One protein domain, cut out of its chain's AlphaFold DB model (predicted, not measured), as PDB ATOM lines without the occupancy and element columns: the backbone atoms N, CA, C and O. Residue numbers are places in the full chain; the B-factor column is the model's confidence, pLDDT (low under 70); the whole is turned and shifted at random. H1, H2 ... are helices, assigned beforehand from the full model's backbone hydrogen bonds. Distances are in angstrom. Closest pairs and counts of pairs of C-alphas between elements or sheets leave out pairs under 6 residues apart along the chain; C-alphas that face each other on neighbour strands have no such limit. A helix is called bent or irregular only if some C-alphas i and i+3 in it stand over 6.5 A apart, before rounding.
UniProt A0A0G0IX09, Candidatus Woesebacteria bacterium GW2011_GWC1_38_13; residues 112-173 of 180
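What this domain is: This is residues 112 to 173 of the 180 residues of a protein of Candidatus Woesebacteria bacterium GW2011_GWC1_38_13 (UniProt A0A0G0IX09). Three helices are strung out in an open zigzag: the first residues of H2, 142 to 146, pack on H1, and H2 leads away to H3, whose residues 163 to 172 stick out. The printed part has 62 residues, with H1, H2 and H3 in that order, no named strand, class all helix. It is loose, with a radius of gyration of the C-alphas of 13.2 A and spans of 31 by 27 by 17 A.

Where its parts are: Find C-alpha 113 at (-108.238, 59.731, -6.734); H1 runs from there to 126, 20.4 A. H2, residues 142 to 154, covers 18.4 A. H3, residues 159 to 172, covers 20.7 A to C-alpha 172 at (-135.867, 69.295, -25.477). H1 is irregular, with C-alphas 122 and 125 7.7 A apart; H3 only just, with 165 and 168 6.7 A apart.

How they stand to each other: Look at Ile 117 and Ile 142, the closest C-alphas, 6.7 A apart: here residues 116 to 121 of H1 touch H2, opposite ways at a steep tilt of 69 degrees, only just short of perpendicular. H3 is apart from H1, and only just from H2, closest 8.4 A. O i to N i+4 pairs are within hydrogen-bond range throughout H2, 8 of 10 in H1, 6 of 10 in H3.

The domain as a whole: The printed part has no cut; the H1 to H2 link is long, and pLDDT is under 70 at residues 168 to 173.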
ATOM      1  N   THR A 112    -108.546  58.827  -1.918       93.75
ATOM      2  CA  THR A 112    -107.645  59.239  -2.989       93.75
ATOM      3  C   THR A 112    -108.359  59.201  -4.344       93.75
ATOM      4  O   THR A 112    -109.430  58.600  -4.513       93.75
ATOM      5  N   GLN A 113    -107.741  59.806  -5.359       90.88
ATOM      6  CA  GLN A 113    -108.238  59.731  -6.734       90.88
ATOM      7  C   GLN A 113    -108.356  58.273  -7.211       90.88
ATOM      8  O   GLN A 113    -109.376  57.882  -7.778       90.88
ATOM      9  N   SER A 114    -107.353  57.440  -6.923       93.50
ATOM     10  CA  SER A 114    -107.351  56.022  -7.297       93.50
ATOM     11  C   SER A 114    -108.448  55.226  -6.587       93.50
ATOM     12  O   SER A 114    -109.108  54.400  -7.219       93.50
ATOM     13  N   GLU A 115    -108.691  55.495  -5.301       95.62
ATOM     14  CA  GLU A 115    -109.791  54.873  -4.552       95.62
ATOM     15  C   GLU A 115    -111.155  55.295  -5.103       95.62
ATOM     16  O   GLU A 115    -112.039  54.452  -5.249       95.62
ATOM     17  N   SER A 116    -111.310  56.562  -5.496       95.00
ATOM     18  CA  SER A 116    -112.531  57.064  -6.140       95.00
ATOM     19  C   SER A 116    -112.792  56.386  -7.490       95.00
ATOM     20  O   SER A 116    -113.909  55.931  -7.745       95.00
ATOM     21  N   ILE A 117    -111.760  56.221  -8.326       94.38
ATOM     22  CA  ILE A 117    -111.847  55.473  -9.593       94.38
ATOM     23  C   ILE A 117    -112.240  54.017  -9.331       94.38
ATOM     24  O   ILE A 117    -113.130  53.476  -9.991       94.38
ATOM     25  N   GLN A 118    -111.604  53.369  -8.353       94.50
ATOM     26  CA  GLN A 118    -111.893  51.979  -8.015       94.50
ATOM     27  C   GLN A 118    -113.322  51.813  -7.485       94.50
ATOM     28  O   GLN A 118    -114.013  50.863  -7.866       94.50
ATOM     29  N   PHE A 119    -113.776  52.730  -6.630       94.19
ATOM     30  CA  PHE A 119    -115.139  52.765  -6.119       94.19
ATOM     31  C   PHE A 119    -116.148  52.909  -7.259       94.19
ATOM     32  O   PHE A 119    -117.088  52.115  -7.350       94.19
ATOM     33  N   PHE A 120    -115.925  53.858  -8.169       93.75
ATOM     34  CA  PHE A 120    -116.806  54.072  -9.311       93.75
ATOM     35  C   PHE A 120    -116.845  52.840 -10.218       93.75
ATOM     36  O   PHE A 120    -117.917  52.336 -10.541       93.75
ATOM     37  N   ARG A 121    -115.680  52.274 -10.557       92.81
ATOM     38  CA  ARG A 121    -115.565  51.066 -11.387       92.81
ATOM     39  C   ARG A 121    -116.319  49.872 -10.796       92.81
ATOM     40  O   ARG A 121    -116.993  49.165 -11.538       92.81
ATOM     41  N   LYS A 122    -116.232  49.650  -9.478       94.06
ATOM     42  CA  LYS A 122    -116.950  48.562  -8.781       94.06
ATOM     43  C   LYS A 122    -118.472  48.715  -8.839       94.06
ATOM     44  O   LYS A 122    -119.182  47.718  -8.775       94.06
ATOM     45  N   ASN A 123    -118.969  49.945  -8.956       94.25
ATOM     46  CA  ASN A 123    -120.399  50.247  -8.987       94.25
ATOM     47  C   ASN A 123    -120.914  50.603 -10.389       94.25
ATOM     48  O   ASN A 123    -122.114  50.782 -10.553       94.25
ATOM     49  N   LEU A 124    -120.044  50.647 -11.402       91.25
ATOM     50  CA  LEU A 124    -120.354  51.124 -12.750       91.25
ATOM     51  C   LEU A 124    -121.587  50.453 -13.368       91.25
ATOM     52  O   LEU A 124    -122.390  51.111 -14.016       91.25
ATOM     53  N   PHE A 125    -121.737  49.146 -13.158       89.69
ATOM     54  CA  PHE A 125    -122.844  48.357 -13.703       89.69
ATOM     55  C   PHE A 125    -124.162  48.526 -12.941       89.69
ATOM     56  O   PHE A 125    -125.190  48.063 -13.418       89.69
ATOM     57  N   LYS A 126    -124.144  49.183 -11.774       92.44
ATOM     58  CA  LYS A 126    -125.360  49.581 -11.054       92.44
ATOM     59  C   LYS A 126    -125.982  50.844 -11.643       92.44
ATOM     60  O   LYS A 126    -127.133  51.140 -11.356       92.44
ATOM     61  N   PHE A 127    -125.213  51.605 -12.419       87.06
ATOM     62  CA  PHE A 127    -125.709  52.782 -13.107       87.06
ATOM     63  C   PHE A 127    -126.290  52.354 -14.461       87.06
ATOM     64  O   PHE A 127    -125.626  51.655 -15.230       87.06
ATOM     65  N   GLU A 128    -127.509  52.794 -14.773       86.75
ATOM     66  CA  GLU A 128    -128.190  52.550 -16.054       86.75
ATOM     67  C   GLU A 128    -127.590  53.427 -17.174       86.75
ATOM     68  O   GLU A 128    -128.248  54.264 -17.785       86.75
ATOM     69  N   LEU A 129    -126.280  53.287 -17.407       87.44
ATOM     70  CA  LEU A 129    -125.524  54.066 -18.387       87.44
ATOM     71  C   LEU A 129    -125.414  53.303 -19.709       87.44
ATOM     72  O   LEU A 129    -124.881  52.186 -19.740       87.44
ATOM     73  N   GLU A 130    -125.847  53.951 -20.792       84.81
ATOM     74  CA  GLU A 130    -125.655  53.491 -22.175       84.81
ATOM     75  C   GLU A 130    -124.445  54.179 -22.823       84.81
ATOM     76  O   GLU A 130    -123.429  53.543 -23.096       84.81
ATOM     77  N   TYR A 131    -124.501  55.505 -23.005       88.12
ATOM     78  CA  TYR A 131    -123.435  56.266 -23.673       88.12
ATOM     79  C   TYR A 131    -122.119  56.279 -22.878       88.12
ATOM     80  O   TYR A 131    -121.040  56.063 -23.430       88.12
ATOM     81  N   PHE A 132    -122.202  56.484 -21.561       89.88
ATOM     82  CA  PHE A 132    -121.034  56.603 -20.679       89.88
ATOM     83  C   PHE A 132    -120.458  55.254 -20.216       89.88
ATOM     84  O   PHE A 132    -119.586  55.218 -19.347       89.88
ATOM     85  N   ARG A 133    -120.905  54.141 -20.812       92.38
ATOM     86  CA  ARG A 133    -120.413  52.784 -20.528       92.38
ATOM     87  C   ARG A 133    -120.332  51.952 -21.822       92.38
ATOM     88  O   ARG A 133    -121.111  51.021 -22.014       92.38
ATOM     89  N   PRO A 134    -119.399  52.272 -22.737       89.69
ATOM     90  CA  PRO A 134    -119.305  51.593 -24.024       89.69
ATOM     91  C   PRO A 134    -118.774  50.161 -23.861       89.69
ATOM     92  O   PRO A 134    -117.839  49.925 -23.097       89.69
ATOM     93  N   LEU A 135    -119.325  49.214 -24.630       86.06
ATOM     94  CA  LEU A 135    -119.039  47.773 -24.509       86.06
ATOM     95  C   LEU A 135    -117.544  47.422 -24.611       86.06
ATOM     96  O   LEU A 135    -117.060  46.590 -23.851       86.06
ATOM     97  N   GLY A 136    -116.800  48.071 -25.514       88.38
ATOM     98  CA  GLY A 136    -115.374  47.782 -25.728       88.38
ATOM     99  C   GLY A 136    -114.433  48.334 -24.649       88.38
ATOM    100  O   GLY A 136    -113.318  47.846 -24.505       88.38
ATOM    101  N   ASN A 137    -114.857  49.350 -23.889       90.75
ATOM    102  CA  ASN A 137    -114.084  49.897 -22.771       90.75
ATOM    103  C   ASN A 137    -115.031  50.532 -21.738       90.75
ATOM    104  O   ASN A 137    -115.211  51.755 -21.734       90.75
ATOM    105  N   PRO A 138    -115.625  49.725 -20.840       87.25
ATOM    106  CA  PRO A 138    -116.610  50.212 -19.877       87.25
ATOM    107  C   PRO A 138    -116.075  51.322 -18.964       87.25
ATOM    108  O   PRO A 138    -116.837  52.163 -18.503       87.25
ATOM    109  N   THR A 139    -114.762  51.367 -18.724       91.38
ATOM    110  CA  THR A 139    -114.130  52.344 -17.829       91.38
ATOM    111  C   THR A 139    -113.716  53.644 -18.520       91.38
ATOM    112  O   THR A 139    -113.247  54.552 -17.842       91.38
ATOM    113  N   LYS A 140    -113.904  53.760 -19.844       93.12
ATOM    114  CA  LYS A 140    -113.424  54.880 -20.676       93.12
ATOM    115  C   LYS A 140    -113.767  56.264 -20.120       93.12
ATOM    116  O   LYS A 140    -112.975  57.187 -20.267       93.12
ATOM    117  N   PHE A 141    -114.949  56.417 -19.531       94.88
ATOM    118  CA  PHE A 141    -115.473  57.719 -19.117       94.88
ATOM    119  C   PHE A 141    -115.360  57.990 -17.616       94.88
ATOM    120  O   PHE A 141    -115.798  59.049 -17.177       94.88
ATOM    121  N   ILE A 142    -114.794  57.071 -16.823       94.06
ATOM    122  CA  ILE A 142    -114.762  57.212 -15.358       94.06
ATOM    123  C   ILE A 142    -114.046  58.495 -14.941       94.06
ATOM    124  O   ILE A 142    -114.610  59.273 -14.177       94.06
ATOM    125  N   ASP A 143    -112.860  58.758 -15.491       93.38
ATOM    126  CA  ASP A 143    -112.085  59.950 -15.129       93.38
ATOM    127  C   ASP A 143    -112.826  61.241 -15.496       93.38
ATOM    128  O   ASP A 143    -112.896  62.168 -14.692       93.38
ATOM    129  N   GLY A 144    -113.456  61.277 -16.675       94.81
ATOM    130  CA  GLY A 144    -114.260  62.419 -17.112       94.81
ATOM    131  C   GLY A 144    -115.496  62.646 -16.235       94.81
ATOM    132  O   GLY A 144    -115.818  63.788 -15.918       94.81
ATOM    133  N   MET A 145    -116.163  61.575 -15.793       94.50
ATOM    134  CA  MET A 145    -117.299  61.666 -14.868       94.50
ATOM    135  C   MET A 145    -116.863  62.160 -13.485       94.50
ATOM    136  O   MET A 145    -117.497  63.057 -12.933       94.50
ATOM    137  N   LEU A 146    -115.764  61.633 -12.936       95.12
ATOM    138  CA  LEU A 146    -115.227  62.092 -11.653       95.12
ATOM    139  C   LEU A 146    -114.797  63.560 -11.714       95.12
ATOM    140  O   LEU A 146    -115.116  64.323 -10.806       95.12
ATOM    141  N   GLN A 147    -114.142  63.980 -12.799       95.94
ATOM    142  CA  GLN A 147    -113.779  65.381 -13.006       95.94
ATOM    143  C   GLN A 147    -115.017  66.282 -13.107       95.94
ATOM    144  O   GLN A 147    -115.021  67.383 -12.557       95.94
ATOM    145  N   HIS A 148    -116.072  65.824 -13.785       95.31
ATOM    146  CA  HIS A 148    -117.343  66.543 -13.862       95.31
ATOM    147  C   HIS A 148    -117.968  66.738 -12.477       95.31
ATOM    148  O   HIS A 148    -118.311  67.862 -12.120       95.31
ATOM    149  N   PHE A 149    -118.055  65.682 -11.661       94.62
ATOM    150  CA  PHE A 149    -118.591  65.791 -10.301       94.62
ATOM    151  C   PHE A 149    -117.720  66.656  -9.385       94.62
ATOM    152  O   PHE A 149    -118.267  67.430  -8.609       94.62
ATOM    153  N   SER A 150    -116.392  66.585  -9.516       94.88
ATOM    154  CA  SER A 150    -115.474  67.464  -8.780       94.88
ATOM    155  C   SER A 150    -115.752  68.937  -9.080       94.88
ATOM    156  O   SER A 150    -115.844  69.734  -8.158       94.88
ATOM    157  N   ARG A 151    -115.970  69.301 -10.351       96.75
ATOM    158  CA  ARG A 151    -116.302  70.688 -10.720       96.75
ATOM    159  C   ARG A 151    -117.650  71.143 -10.174       96.75
ATOM    160  O   ARG A 151    -117.791  72.301  -9.818       96.75
ATOM    161  N   LEU A 152    -118.641  70.253 -10.118       97.19
ATOM    162  CA  LEU A 152    -119.917  70.577  -9.474       97.19
ATOM    163  C   LEU A 152    -119.728  70.858  -7.979       97.19
ATOM    164  O   LEU A 152    -120.347  71.777  -7.462       97.19
ATOM    165  N   GLN A 153    -118.857  70.101  -7.304       94.94
ATOM    166  CA  GLN A 153    -118.528  70.324  -5.894       94.94
ATOM    167  C   GLN A 153    -117.768  71.640  -5.677       94.94
ATOM    168  O   GLN A 153    -118.078  72.349  -4.726       94.94
ATOM    169  N   ASP A 154    -116.830  71.989  -6.564       95.00
ATOM    170  CA  ASP A 154    -116.089  73.262  -6.504       95.00
ATOM    171  C   ASP A 154    -117.021  74.486  -6.611       95.00
ATOM    172  O   ASP A 154    -116.749  75.529  -6.020       95.00
ATOM    173  N   GLU A 155    -118.136  74.344  -7.334       96.44
ATOM    174  CA  GLU A 155    -119.165  75.374  -7.532       96.44
ATOM    175  C   GLU A 155    -120.348  75.254  -6.542       96.44
ATOM    176  O   GLU A 155    -121.381  75.891  -6.739       96.44
ATOM    177  N   ASP A 156    -120.224  74.419  -5.499       96.56
ATOM    178  CA  ASP A 156    -121.261  74.142  -4.484       96.56
ATOM    179  C   ASP A 156    -122.622  73.696  -5.066       96.56
ATOM    180  O   ASP A 156    -123.690  73.959  -4.513       96.56
ATOM    181  N   VAL A 157    -122.604  72.987  -6.201       97.44
ATOM    182  CA  VAL A 157    -123.820  72.501  -6.865       97.44
ATOM    183  C   VAL A 157    -124.283  71.188  -6.243       97.44
ATOM    184  O   VAL A 157    -123.631  70.142  -6.350       97.44
ATOM    185  N   LYS A 158    -125.481  71.204  -5.659       96.19
ATOM    186  CA  LYS A 158    -126.095  70.022  -5.044       96.19
ATOM    187  C   LYS A 158    -126.681  69.075  -6.095       96.19
ATOM    188  O   LYS A 158    -127.156  69.519  -7.143       96.19
ATOM    189  N   PRO A 159    -126.784  67.762  -5.799       95.44
ATOM    190  CA  PRO A 159    -127.431  66.809  -6.700       95.44
ATOM    191  C   PRO A 159    -128.851  67.219  -7.121       95.44
ATOM    192  O   PRO A 159    -129.212  67.073  -8.286       95.44
ATOM    193  N   SER A 160    -129.646  67.779  -6.205       95.38
ATOM    194  CA  SER A 160    -131.004  68.262  -6.492       95.38
ATOM    195  C   SER A 160    -131.030  69.428  -7.482       95.38
ATOM    196  O   SER A 160    -131.890  69.469  -8.359       95.38
ATOM    197  N   GLU A 161    -130.081  70.358  -7.370       95.31
ATOM    198  CA  GLU A 161    -129.959  71.520  -8.260       95.31
ATOM    199  C   GLU A 161    -129.518  71.081  -9.655       95.31
ATOM    200  O   GLU A 161    -130.088  71.509 -10.659       95.31
ATOM    201  N   TYR A 162    -128.561  70.152  -9.716       94.50
ATOM    202  CA  TYR A 162    -128.125  69.559 -10.972       94.50
ATOM    203  C   TYR A 162    -129.281  68.845 -11.690       94.50
ATOM    204  O   TYR A 162    -129.508  69.075 -12.877       94.50
ATOM    205  N   LEU A 163    -130.068  68.034 -10.972       92.38
ATOM    206  CA  LEU A 163    -131.242  67.354 -11.533       92.38
ATOM    207  C   LEU A 163    -132.307  68.342 -12.029       92.38
ATOM    208  O   LEU A 163    -132.817  68.185 -13.140       92.38
ATOM    209  N   ALA A 164    -132.601  69.388 -11.253       92.62
ATOM    210  CA  ALA A 164    -133.543  70.434 -11.651       92.62
ATOM    211  C   ALA A 164    -133.095  71.170 -12.928       92.62
ATOM    212  O   ALA A 164    -133.926  71.511 -13.766       92.62
ATOM    213  N   TRP A 165    -131.788  71.372 -13.114       91.44
ATOM    214  CA  TRP A 165    -131.232  71.994 -14.317       91.44
ATOM    215  C   TRP A 165    -131.256  71.074 -15.550       91.44
ATOM    216  O   TRP A 165    -131.431  71.552 -16.676       91.44
ATOM    217  N   VAL A 166    -131.077  69.760 -15.362       89.50
ATOM    218  CA  VAL A 166    -131.083  68.774 -16.458       89.50
ATOM    219  C   VAL A 166    -132.500  68.475 -16.952       89.50
ATOM    220  O   VAL A 166    -132.694  68.389 -18.165       89.50
ATOM    221  N   ASN A 167    -133.485  68.329 -16.060       80.12
ATOM    222  CA  ASN A 167    -134.828  67.847 -16.416       80.12
ATOM    223  C   ASN A 167    -135.489  68.630 -17.573       80.12
ATOM    224  O   ASN A 167    -135.841  67.987 -18.567       80.12
ATOM    225  N   PRO A 168    -135.535  69.979 -17.573       69.50
ATOM    226  CA  PRO A 168    -136.100  70.746 -18.689       69.50
ATOM    227  C   PRO A 168    -135.335  70.553 -20.007       69.50
ATOM    228  O   PRO A 168    -135.890  70.675 -21.093       69.50
ATOM    229  N   LYS A 169    -134.033  70.251 -19.935       61.69
ATOM    230  CA  LYS A 169    -133.159  70.062 -21.104       61.69
ATOM    231  C   LYS A 169    -133.215  68.643 -21.663       61.69
ATOM    232  O   LYS A 169    -132.846  68.437 -22.820       61.69
ATOM    233  N   SER A 170    -133.651  67.680 -20.854       57.88
ATOM    234  CA  SER A 170    -133.831  66.290 -21.271       57.88
ATOM    235  C   SER A 170    -135.050  66.121 -22.186       57.88
ATOM    236  O   SER A 170    -134.972  65.377 -23.163       57.88
ATOM    237  N   GLU A 171    -136.117  66.894 -21.955       52.19
ATOM    238  CA  GLU A 171    -137.323  66.915 -22.796       52.19
ATOM    239  C   GLU A 171    -137.054  67.546 -24.172       52.19
ATOM    240  O   GLU A 171    -137.501  67.035 -25.194       52.19
ATOM    241  N   ILE A 172    -136.220  68.591 -24.229       52.38
ATOM    242  CA  ILE A 172    -135.867  69.295 -25.477       52.38
ATOM    243  C   ILE A 172    -134.954  68.446 -26.390       52.38
ATOM    244  O   ILE A 172    -134.876  68.681 -27.596       52.38
ATOM    245  N   ARG A 173    -134.247  67.445 -25.847       51.25
ATOM    246  CA  ARG A 173    -133.235  66.651 -26.574       51.25
ATOM    247  C   ARG A 173    -133.668  65.243 -26.966       51.25
ATOM    248  O   ARG A 173    -132.824  64.494 -27.456       51.25
TER     249      ARG A 173